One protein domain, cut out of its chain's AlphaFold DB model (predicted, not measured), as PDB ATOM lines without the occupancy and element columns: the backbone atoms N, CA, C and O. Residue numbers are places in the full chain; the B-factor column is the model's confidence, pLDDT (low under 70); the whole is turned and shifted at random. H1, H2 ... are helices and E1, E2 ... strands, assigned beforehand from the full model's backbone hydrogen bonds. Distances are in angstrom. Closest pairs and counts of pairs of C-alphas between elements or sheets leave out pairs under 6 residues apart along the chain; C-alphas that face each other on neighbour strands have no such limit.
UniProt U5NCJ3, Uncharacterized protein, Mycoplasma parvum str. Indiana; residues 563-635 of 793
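Overview. This is residues 563 to 635 of the 793 residues of an uncharacterized protein of Mycoplasma parvum str. Indiana (UniProt U5NCJ3). A strongly twisted sheet of three antiparallel strands is built on the long hairpin of E1 and E2, with the shorter E3 beside E2; one short helix, H1, crosses over one face. The helices H2 and H3 sit at one end of the sheet, near the start of E1 and the end of E2, while the turn of the hairpin, around Leu 601, makes the opposite end of the long axis. The printed part has 73 residues with three named helices and three named strands, in the chain order H1, H2, E1, E2, H3, E3; the sheet order is E1, E2, E3, and the class is mixed, helices and strands. The first two printed residues, 563 to 564, add a short parallel pairing with residues 633 to 634 of E3. The whole is compact, with a radius of gyration of the C-alphas of 12.9 A, yet elongated in outline, spanning 39 by 24 by 19 A.

Arrangement. Begin with E2, residues 604 to 611, the inner strand of the sheet. On one side of it is the edge strand E1, residues 591 to 599, antiparallel to it with 154 degrees between their directions; the two form a hairpin. Look there for N 592 and O 610, 2.8 A apart, and N 608 and O 594, 2.9 A apart, both within hydrogen-bond range. E1 bends by 51 degrees at residue 596. On the other side of E2 is the edge strand E3, residues 629 to 634, antiparallel at 141 degrees, where N 605 and O 632 are within hydrogen-bond range at 2.8 A. Next find H1, residues 571 to 578, which is on the sheet at a height over the sheet of 10.0 A. It only just lies over E2 and E3, with 3 of its C-alphas falling on each, and runs across the strands, at 84 degrees to E2 on the local plane. Its closest C-alphas to E3 are those of Val 571 and Val 632, 7.9 A apart. H2, residues 585 to 590, only grazes the sheet; the C-alphas of Asn 590 and Pro 611, the closest of H2 and E2, are 5.9 A apart. H3, residues 616 to 625, also only grazes the sheet, with residues 617 to 625; its closest C-alphas to E2 are those of Asn 618 and Pro 611, 5.9 A apart. H2 and H3 are close but not clearly touching, about perpendicular at 83 degrees, with the C-alphas of Asn 590 and Asn 618 closest at 7.2 A. H1 and H2 are close but not clearly touching, the C-alphas of Lys 572 and Trp 588 being closest at 7.9 A. H1 and H3 are apart. In H1 and H2 every O i to N i+4 pair is within hydrogen-bond range; in H3, 5 of 6 are.

Along the chain. Find C-alpha 591 at (54.235, 49.606, 43.381); from there E1 runs 23.6 A to C-alpha 599 at (30.867, 47.281, 41.042). E2 returns over 22.8 A from Thr 604 to Pro 611. H3 measures 14.9 A from Glu 616 to Tyr 625, and E3 16.3 A from Gln 629 to C-alpha 634 at (32.641, 54.556, 48.275). Earlier in the chain, H1 measures 10.8 A from Val 571 to Gln 578, and H2 8.8 A from Glu 585 to Asn 590.

Size, cuts and confidence. The two C-alphas farthest apart are those of Leu 601 and Glu 616, 39.8 A. The first and last printed C-alphas, of Ile 563 and Ser 635, are 6.4 A apart. The printed part has no cut. The link from H1 to H2 is short, the other four are tight, and no link is long. The mean pLDDT of the printed part is 81.3; look for values under 70 at residues 566 to 569, 600 to 603, 614, 616 to 617 and 635.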
ATOM      1  N   ILE A 563      37.335  52.631  53.179       84.31
ATOM      2  CA  ILE A 563      36.150  53.473  52.945       84.31
ATOM      3  C   ILE A 563      36.566  54.825  52.371       84.31
ATOM      4  O   ILE A 563      37.204  55.619  53.060       84.31
ATOM      5  N   ARG A 564      36.168  55.127  51.137       79.19
ATOM      6  CA  ARG A 564      36.326  56.458  50.544       79.19
ATOM      7  C   ARG A 564      35.222  57.378  51.065       79.19
ATOM      8  O   ARG A 564      34.055  57.146  50.763       79.19
ATOM      9  N   ARG A 565      35.603  58.404  51.835       75.06
ATOM     10  CA  ARG A 565      34.682  59.386  52.444       75.06
ATOM     11  C   ARG A 565      34.595  60.713  51.694       75.06
ATOM     12  O   ARG A 565      33.705  61.503  51.983       75.06
ATOM     13  N   ASP A 566      35.507  60.955  50.760       62.44
ATOM     14  CA  ASP A 566      35.608  62.193  49.994       62.44
ATOM     15  C   ASP A 566      35.995  61.901  48.528       62.44
ATOM     16  O   ASP A 566      36.393  60.784  48.186       62.44
ATOM     17  N   LYS A 567      35.830  62.894  47.646       55.44
ATOM     18  CA  LYS A 567      36.058  62.761  46.193       55.44
ATOM     19  C   LYS A 567      37.473  63.145  45.740       55.44
ATOM     20  O   LYS A 567      37.795  62.931  44.575       55.44
ATOM     21  N   PHE A 568      38.282  63.731  46.618       64.44
ATOM     22  CA  PHE A 568      39.557  64.361  46.257       64.44
ATOM     23  C   PHE A 568      40.756  63.480  46.608       64.44
ATOM     24  O   PHE A 568      41.752  63.494  45.889       64.44
ATOM     25  N   SER A 569      40.637  62.687  47.670       68.19
ATOM     26  CA  SER A 569      41.655  61.748  48.120       68.19
ATOM     27  C   SER A 569      41.860  60.648  47.083       68.19
ATOM     28  O   SER A 569      40.920  59.964  46.652       68.19
ATOM     29  N   SER A 570      43.113  60.444  46.696       80.81
ATOM     30  CA  SER A 570      43.502  59.332  45.837       80.81
ATOM     31  C   SER A 570      43.312  57.990  46.552       80.81
ATOM     32  O   SER A 570      43.320  57.896  47.781       80.81
ATOM     33  N   VAL A 571      43.188  56.902  45.784       82.12
ATOM     34  CA  VAL A 571      43.061  55.548  46.353       82.12
ATOM     35  C   VAL A 571      44.259  55.206  47.252       82.12
ATOM     36  O   VAL A 571      44.081  54.637  48.327       82.12
ATOM     37  N   LYS A 572      45.469  55.624  46.857       88.69
ATOM     38  CA  LYS A 572      46.704  55.425  47.633       88.69
ATOM     39  C   LYS A 572      46.662  56.160  48.974       88.69
ATOM     40  O   LYS A 572      47.035  55.576  49.990       88.69
ATOM     41  N   GLU A 573      46.164  57.396  49.009       86.25
ATOM     42  CA  GLU A 573      46.003  58.179  50.247       86.25
ATOM     43  C   GLU A 573      44.942  57.580  51.177       86.25
ATOM     44  O   GLU A 573      45.154  57.480  52.386       86.25
ATOM     45  N   ILE A 574      43.821  57.109  50.623       87.56
ATOM     46  CA  ILE A 574      42.756  56.447  51.391       87.56
ATOM     47  C   ILE A 574      43.294  55.181  52.057       87.56
ATOM     48  O   ILE A 574      43.083  54.964  53.250       87.56
ATOM     49  N   ILE A 575      44.016  54.353  51.303       89.50
ATOM     50  CA  ILE A 575      44.612  53.125  51.829       89.50
ATOM     51  C   ILE A 575      45.681  53.456  52.877       89.50
ATOM     52  O   ILE A 575      45.678  52.862  53.955       89.50
ATOM     53  N   SER A 576      46.557  54.424  52.600       89.50
ATOM     54  CA  SER A 576      47.655  54.799  53.503       89.50
ATOM     55  C   SER A 576      47.154  55.395  54.822       89.50
ATOM     56  O   SER A 576      47.698  55.077  55.871       89.50
ATOM     57  N   SER A 577      46.095  56.209  54.796       86.81
ATOM     58  CA  SER A 577      45.509  56.820  56.002       86.81
ATOM     59  C   SER A 577      44.724  55.839  56.877       86.81
ATOM     60  O   SER A 577      44.556  56.071  58.072       86.81
ATOM     61  N   GLN A 578      44.225  54.749  56.292       88.44
ATOM     62  CA  GLN A 578      43.386  53.762  56.980       88.44
ATOM     63  C   GLN A 578      44.101  52.444  57.283       88.44
ATOM     64  O   GLN A 578      43.471  51.523  57.811       88.44
ATOM     65  N   THR A 579      45.380  52.338  56.932       87.69
ATOM     66  CA  THR A 579      46.238  51.215  57.302       87.69
ATOM     67  C   THR A 579      46.981  51.586  58.581       87.69
ATOM     68  O   THR A 579      47.569  52.657  58.668       87.69
ATOM     69  N   ASN A 580      46.958  50.707  59.590       82.19
ATOM     70  CA  ASN A 580      47.598  50.972  60.891       82.19
ATOM     71  C   ASN A 580      49.113  51.195  60.772       82.19
ATOM     72  O   ASN A 580      49.725  51.859  61.604       82.19
ATOM     73  N   GLN A 581      49.717  50.615  59.740       84.88
ATOM     74  CA  GLN A 581      51.119  50.774  59.412       84.88
ATOM     75  C   GLN A 581      51.327  51.974  58.484       84.88
ATOM     76  O   GLN A 581      50.646  52.108  57.466       84.88
ATOM     77  N   LYS A 582      52.327  52.809  58.793       84.06
ATOM     78  CA  LYS A 582      52.765  53.902  57.918       84.06
ATOM     79  C   LYS A 582      53.348  53.326  56.623       84.06
ATOM     80  O   LYS A 582      54.365  52.639  56.661       84.06
ATOM     81  N   ILE A 583      52.723  53.641  55.492       88.38
ATOM     82  CA  ILE A 583      53.215  53.268  54.161       88.38
ATOM     83  C   ILE A 583      54.125  54.392  53.651       88.38
ATOM     84  O   ILE A 583      53.651  55.487  53.354       88.38
ATOM     85  N   GLY A 584      55.436  54.145  53.597       82.69
ATOM     86  CA  GLY A 584      56.409  55.110  53.072       82.69
ATOM     87  C   GLY A 584      56.299  55.345  51.558       82.69
ATOM     88  O   GLY A 584      55.834  54.481  50.815       82.69
ATOM     89  N   GLU A 585      56.782  56.499  51.088       86.88
ATOM     90  CA  GLU A 585      56.767  56.885  49.665       86.88
ATOM     91  C   GLU A 585      57.504  55.886  48.765       86.88
ATOM     92  O   GLU A 585      57.062  55.613  47.650       86.88
ATOM     93  N   PHE A 586      58.590  55.282  49.262       89.38
ATOM     94  CA  PHE A 586      59.356  54.279  48.523       89.38
ATOM     95  C   PHE A 586      58.493  53.098  48.055       89.38
ATOM     96  O   PHE A 586      58.670  52.616  46.937       89.38
ATOM     97  N   PHE A 587      57.504  52.683  48.855       91.06
ATOM     98  CA  PHE A 587      56.562  51.641  48.458       91.06
ATOM     99  C   PHE A 587      55.734  52.066  47.237       91.06
ATOM    100  O   PHE A 587      55.715  51.366  46.227       91.06
ATOM    101  N   TRP A 588      55.107  53.245  47.284       89.81
ATOM    102  CA  TRP A 588      54.259  53.756  46.195       89.81
ATOM    103  C   TRP A 588      55.034  54.197  44.945       89.81
ATOM    104  O   TRP A 588      54.456  54.303  43.856       89.81
ATOM    105  N   ASN A 589      56.337  54.439  45.081       88.88
ATOM    106  CA  ASN A 589      57.228  54.696  43.954       88.88
ATOM    107  C   ASN A 589      57.557  53.418  43.172       88.88
ATOM    108  O   ASN A 589      57.759  53.510  41.967       88.88
ATOM    109  N   ASN A 590      57.540  52.248  43.817       89.00
ATOM    110  CA  ASN A 590      57.842  50.960  43.180       89.00
ATOM    111  C   ASN A 590      56.591  50.134  42.838       89.00
ATOM    112  O   ASN A 590      56.620  49.339  41.898       89.00
ATOM    113  N   MET A 591      55.492  50.333  43.565       88.94
ATOM    114  CA  MET A 591      54.235  49.606  43.381       88.94
ATOM    115  C   MET A 591      53.117  50.515  42.869       88.94
ATOM    116  O   MET A 591      53.044  51.710  43.177       88.94
ATOM    117  N   ASP A 592      52.196  49.921  42.123       88.50
ATOM    118  CA  ASP A 592      50.956  50.540  41.692       88.50
ATOM    119  C   ASP A 592      49.728  49.699  42.030       88.50
ATOM    120  O   ASP A 592      49.814  48.511  42.346       88.50
ATOM    121  N   LEU A 593      48.570  50.351  41.979       87.19
ATOM    122  CA  LEU A 593      47.274  49.723  42.182       87.19
ATOM    123  C   LEU A 593      46.602  49.533  40.830       87.19
ATOM    124  O   LEU A 593      46.196  50.501  40.194       87.19
ATOM    125  N   LYS A 594      46.429  48.276  40.430       85.50
ATOM    126  CA  LYS A 594      45.719  47.910  39.209       85.50
ATOM    127  C   LYS A 594      44.273  47.559  39.527       85.50
ATOM    128  O   LYS A 594      44.015  46.678  40.349       85.50
ATOM    129  N   LEU A 595      43.330  48.248  38.889       81.88
ATOM    130  CA  LEU A 595      41.901  47.982  39.043       81.88
ATOM    131  C   LEU A 595      41.542  46.688  38.300       81.88
ATOM    132  O   LEU A 595      41.768  46.585  37.100       81.88
ATOM    133  N   ILE A 596      40.969  45.713  39.005       83.00
ATOM    134  CA  ILE A 596      40.561  44.427  38.406       83.00
ATOM    135  C   ILE A 596      39.047  44.296  38.270       83.00
ATOM    136  O   ILE A 596      38.556  43.683  37.324       83.00
ATOM    137  N   GLU A 597      38.294  44.873  39.203       78.12
ATOM    138  CA  GLU A 597      36.841  44.755  39.250       78.12
ATOM    139  C   GLU A 597      36.240  46.044  39.803       78.12
ATOM    140  O   GLU A 597      36.733  46.598  40.790       78.12
ATOM    141  N   LYS A 598      35.152  46.507  39.193       77.81
ATOM    142  CA  LYS A 598      34.387  47.656  39.677       77.81
ATOM    143  C   LYS A 598      32.904  47.324  39.679       77.81
ATOM    144  O   LYS A 598      32.314  47.054  38.635       77.81
ATOM    145  N   ASN A 599      32.306  47.367  40.866       70.81
ATOM    146  CA  ASN A 599      30.867  47.281  41.042       70.81
ATOM    147  C   ASN A 599      30.267  48.686  40.965       70.81
ATOM    148  O   ASN A 599      30.417  49.495  41.883       70.81
ATOM    149  N   ILE A 600      29.593  48.956  39.855       67.38
ATOM    150  CA  ILE A 600      29.050  50.276  39.521       67.38
ATOM    151  C   ILE A 600      27.747  50.606  40.251       67.38
ATOM    152  O   ILE A 600      27.264  51.713  40.101       67.38
ATOM    153  N   LEU A 601      27.155  49.676  41.004       65.00
ATOM    154  CA  LEU A 601      25.921  49.921  41.762       65.00
ATOM    155  C   LEU A 601      26.190  50.000  43.265       65.00
ATOM    156  O   LEU A 601      25.686  50.899  43.935       65.00
ATOM    157  N   ASP A 602      27.041  49.113  43.781       63.53
ATOM    158  CA  ASP A 602      27.432  49.104  45.196       63.53
ATOM    159  C   ASP A 602      28.582  50.076  45.509       63.53
ATOM    160  O   ASP A 602      28.969  50.222  46.672       63.53
ATOM    161  N   GLY A 603      29.156  50.719  44.485       68.31
ATOM    162  CA  GLY A 603      30.246  51.682  44.637       68.31
ATOM    163  C   GLY A 603      31.530  51.051  45.182       68.31
ATOM    164  O   GLY A 603      32.255  51.694  45.943       68.31
ATOM    165  N   THR A 604      31.804  49.783  44.845       75.19
ATOM    166  CA  THR A 604      33.001  49.062  45.310       75.19
ATOM    167  C   THR A 604      33.999  48.820  44.186       75.19
ATOM    168  O   THR A 604      33.632  48.330  43.122       75.19
ATOM    169  N   GLU A 605      35.271  49.072  44.453       80.88
ATOM    170  CA  GLU A 605      36.399  48.871  43.545       80.88
ATOM    171  C   GLU A 605      37.347  47.831  44.161       80.88
ATOM    172  O   GLU A 605      37.635  47.890  45.359       80.88
ATOM    173  N   LYS A 606      37.821  46.862  43.372       86.12
ATOM    174  CA  LYS A 606      38.845  45.896  43.793       86.12
ATOM    175  C   LYS A 606      40.131  46.129  43.019       86.12
ATOM    176  O   LYS A 606      40.130  46.158  41.788       86.12
ATOM    177  N   TYR A 607      41.225  46.217  43.758       88.19
ATOM    178  CA  TYR A 607      42.560  46.453  43.237       88.19
ATOM    179  C   TYR A 607      43.490  45.291  43.567       88.19
ATOM    180  O   TYR A 607      43.362  44.663  44.618       88.19
ATOM    181  N   VAL A 608      44.460  45.057  42.692       89.88
ATOM    182  CA  VAL A 608      45.638  44.229  42.968       89.88
ATOM    183  C   VAL A 608      46.879  45.106  42.931       89.88
ATOM    184  O   VAL A 608      46.920  46.112  42.221       89.88
ATOM    185  N   ILE A 609      47.888  44.732  43.707       89.62
ATOM    186  CA  ILE A 609      49.143  45.477  43.750       89.62
ATOM    187  C   ILE A 609      50.085  44.891  42.710       89.62
ATOM    188  O   ILE A 609      50.366  43.692  42.716       89.62
ATOM    189  N   VAL A 610      50.574  45.741  41.815       87.19
ATOM    190  CA  VAL A 610      51.494  45.358  40.743       87.19
ATOM    191  C   VAL A 610      52.757  46.206  40.808       87.19
ATOM    192  O   VAL A 610      52.683  47.375  41.178       87.19
ATOM    193  N   PRO A 611      53.934  45.653  40.490       86.81
ATOM    194  CA  PRO A 611      55.144  46.457  40.398       86.81
ATOM    195  C   PRO A 611      55.096  47.366  39.164       86.81
ATOM    196  O   PRO A 611      54.612  46.942  38.114       86.81
ATOM    197  N   LYS A 612      55.627  48.588  39.285       84.69
ATOM    198  CA  LYS A 612      55.751  49.540  38.167       84.69
ATOM    199  C   LYS A 612      56.841  49.136  37.172       84.69
ATOM    200  O   LYS A 612      56.616  49.200  35.975       84.69
ATOM    201  N   ASP A 613      57.970  48.645  37.683       78.06
ATOM    202  CA  ASP A 613      59.105  48.144  36.897       78.06
ATOM    203  C   ASP A 613      59.492  46.723  37.329       78.06
ATOM    204  O   ASP A 613      59.289  46.331  38.480       78.06
ATOM    205  N   ILE A 614      60.108  45.934  36.448       66.25
ATOM    206  CA  ILE A 614      60.581  44.581  36.791       66.25
ATOM    207  C   ILE A 614      62.062  44.636  37.190       66.25
ATOM    208  O   ILE A 614      62.943  44.316  36.399       66.25
ATOM    209  N   ASN A 615      62.318  44.986  38.452       70.69
ATOM    210  CA  ASN A 615      63.631  44.873  39.102       70.69
ATOM    211  C   ASN A 615      63.639  43.734  40.137       70.69
ATOM    212  O   ASN A 615      62.590  43.197  40.489       70.69
ATOM    213  N   GLU A 616      64.817  43.354  40.637       62.41
ATOM    214  CA  GLU A 616      64.981  42.235  41.583       62.41
ATOM    215  C   GLU A 616      64.155  42.416  42.873       62.41
ATOM    216  O   GLU A 616      63.427  41.507  43.259       62.41
ATOM    217  N   ILE A 617      64.150  43.628  43.448       67.38
ATOM    218  CA  ILE A 617      63.303  44.026  44.597       67.38
ATOM    219  C   ILE A 617      61.815  43.771  44.299       67.38
ATOM    220  O   ILE A 617      61.079  43.192  45.097       67.38
ATOM    221  N   ASN A 618      61.383  44.136  43.093       72.75
ATOM    222  CA  ASN A 618      59.986  44.067  42.683       72.75
ATOM    223  C   ASN A 618      59.514  42.628  42.428       72.75
ATOM    224  O   ASN A 618      58.308  42.387  42.419       72.75
ATOM    225  N   ARG A 619      60.422  41.652  42.264       76.88
ATOM    226  CA  ARG A 619      60.057  40.227  42.158       76.88
ATOM    227  C   ARG A 619      59.603  39.653  43.496       76.88
ATOM    228  O   ARG A 619      58.548  39.028  43.542       76.88
ATOM    229  N   GLU A 620      60.361  39.896  44.566       81.56
ATOM    230  CA  GLU A 620      60.003  39.438  45.919       81.56
ATOM    231  C   GLU A 620      58.688  40.076  46.381       81.56
ATOM    232  O   GLU A 620      57.782  39.386  46.853       81.56
ATOM    233  N   TRP A 621      58.538  41.386  46.158       88.88
ATOM    234  CA  TRP A 621      57.316  42.112  46.501       88.88
ATOM    235  C   TRP A 621      56.115  41.620  45.682       88.88
ATOM    236  O   TRP A 621      55.028  41.435  46.226       88.88
ATOM    237  N   LYS A 622      56.298  41.351  44.382       85.25
ATOM    238  CA  LYS A 622      55.240  40.810  43.516       85.25
ATOM    239  C   LYS A 622      54.734  39.452  43.998       85.25
ATOM    240  O   LYS A 622      53.525  39.241  43.996       85.25
ATOM    241  N   GLU A 623      55.621  38.541  44.398       85.19
ATOM    242  CA  GLU A 623      55.197  37.239  44.929       85.19
ATOM    243  C   GLU A 623      54.441  37.390  46.257       85.19
ATOM    244  O   GLU A 623      53.401  36.755  46.428       85.19
ATOM    245  N   TYR A 624      54.875  38.292  47.148       88.50
ATOM    246  CA  TYR A 624      54.158  38.578  48.397       88.50
ATOM    247  C   TYR A 624      52.720  39.082  48.158       88.50
ATOM    248  O   TYR A 624      51.788  38.633  48.825       88.50
ATOM    249  N   TYR A 625      52.508  39.957  47.167       90.44
ATOM    250  CA  TYR A 625      51.189  40.541  46.873       90.44
ATOM    251  C   TYR A 625      50.335  39.779  45.853       90.44
ATOM    252  O   TYR A 625      49.201  40.182  45.596       90.44
ATOM    253  N   LYS A 626      50.822  38.669  45.288       84.06
ATOM    254  CA  LYS A 626      50.198  37.952  44.159       84.06
ATOM    255  C   LYS A 626      48.717  37.605  44.350       84.06
ATOM    256  O   LYS A 626      47.964  37.602  43.381       84.06
ATOM    257  N   ASN A 627      48.305  37.339  45.590       82.69
ATOM    258  CA  ASN A 627      46.936  36.952  45.946       82.69
ATOM    259  C   ASN A 627      46.218  37.990  46.825       82.69
ATOM    260  O   ASN A 627      45.143  37.707  47.355       82.69
ATOM    261  N   ILE A 628      46.799  39.177  47.012       87.94
ATOM    262  CA  ILE A 628      46.221  40.227  47.852       87.94
ATOM    263  C   ILE A 628      45.296  41.096  46.997       87.94
ATOM    264  O   ILE A 628      45.718  41.715  46.020       87.94
ATOM    265  N   GLN A 629      44.022  41.148  47.388       88.94
ATOM    266  CA  GLN A 629      43.011  42.005  46.776       88.94
ATOM    267  C   GLN A 629      42.584  43.087  47.763       88.94
ATOM    268  O   GLN A 629      42.110  42.793  48.857       88.94
ATOM    269  N   ILE A 630      42.717  44.345  47.355       91.12
ATOM    270  CA  ILE A 630      42.309  45.499  48.150       91.12
ATOM    271  C   ILE A 630      40.930  45.942  47.684       91.12
ATOM    272  O   ILE A 630      40.756  46.356  46.538       91.12
ATOM    273  N   LYS A 631      39.947  45.896  48.584       90.44
ATOM    274  CA  LYS A 631      38.593  46.385  48.320       90.44
ATOM    275  C   LYS A 631      38.424  47.802  48.859       90.44
ATOM    276  O   LYS A 631      38.636  48.049  50.045       90.44
ATOM    277  N   VAL A 632      37.984  48.720  48.007       85.44
ATOM    278  CA  VAL A 632      37.647  50.101  48.360       85.44
ATOM    279  C   VAL A 632      36.154  50.307  48.138       85.44
ATOM    280  O   VAL A 632      35.636  49.994  47.072       85.44
ATOM    281  N   LYS A 633      35.447  50.822  49.140       83.19
ATOM    282  CA  LYS A 633      34.014  51.115  49.091       83.19
ATOM    283  C   LYS A 633      33.795  52.614  49.187       83.19
ATOM    284  O   LYS A 633      34.308  53.268  50.093       83.19
ATOM    285  N   ASN A 634      33.018  53.157  48.265       70.81
ATOM    286  CA  ASN A 634      32.641  54.556  48.275       70.81
ATOM    287  C   ASN A 634      31.443  54.775  49.206       70.81
ATOM    288  O   ASN A 634      30.392  54.170  49.017       70.81
ATOM    289  N   SER A 635      31.598  55.618  50.233       64.56
ATOM    290  CA  SER A 635      30.489  55.945  51.138       64.56
ATOM    291  C   SER A 635      29.585  57.055  50.604       64.56
ATOM    292  O   SER A 635      28.512  57.262  51.164       64.56
TER     293      SER A 635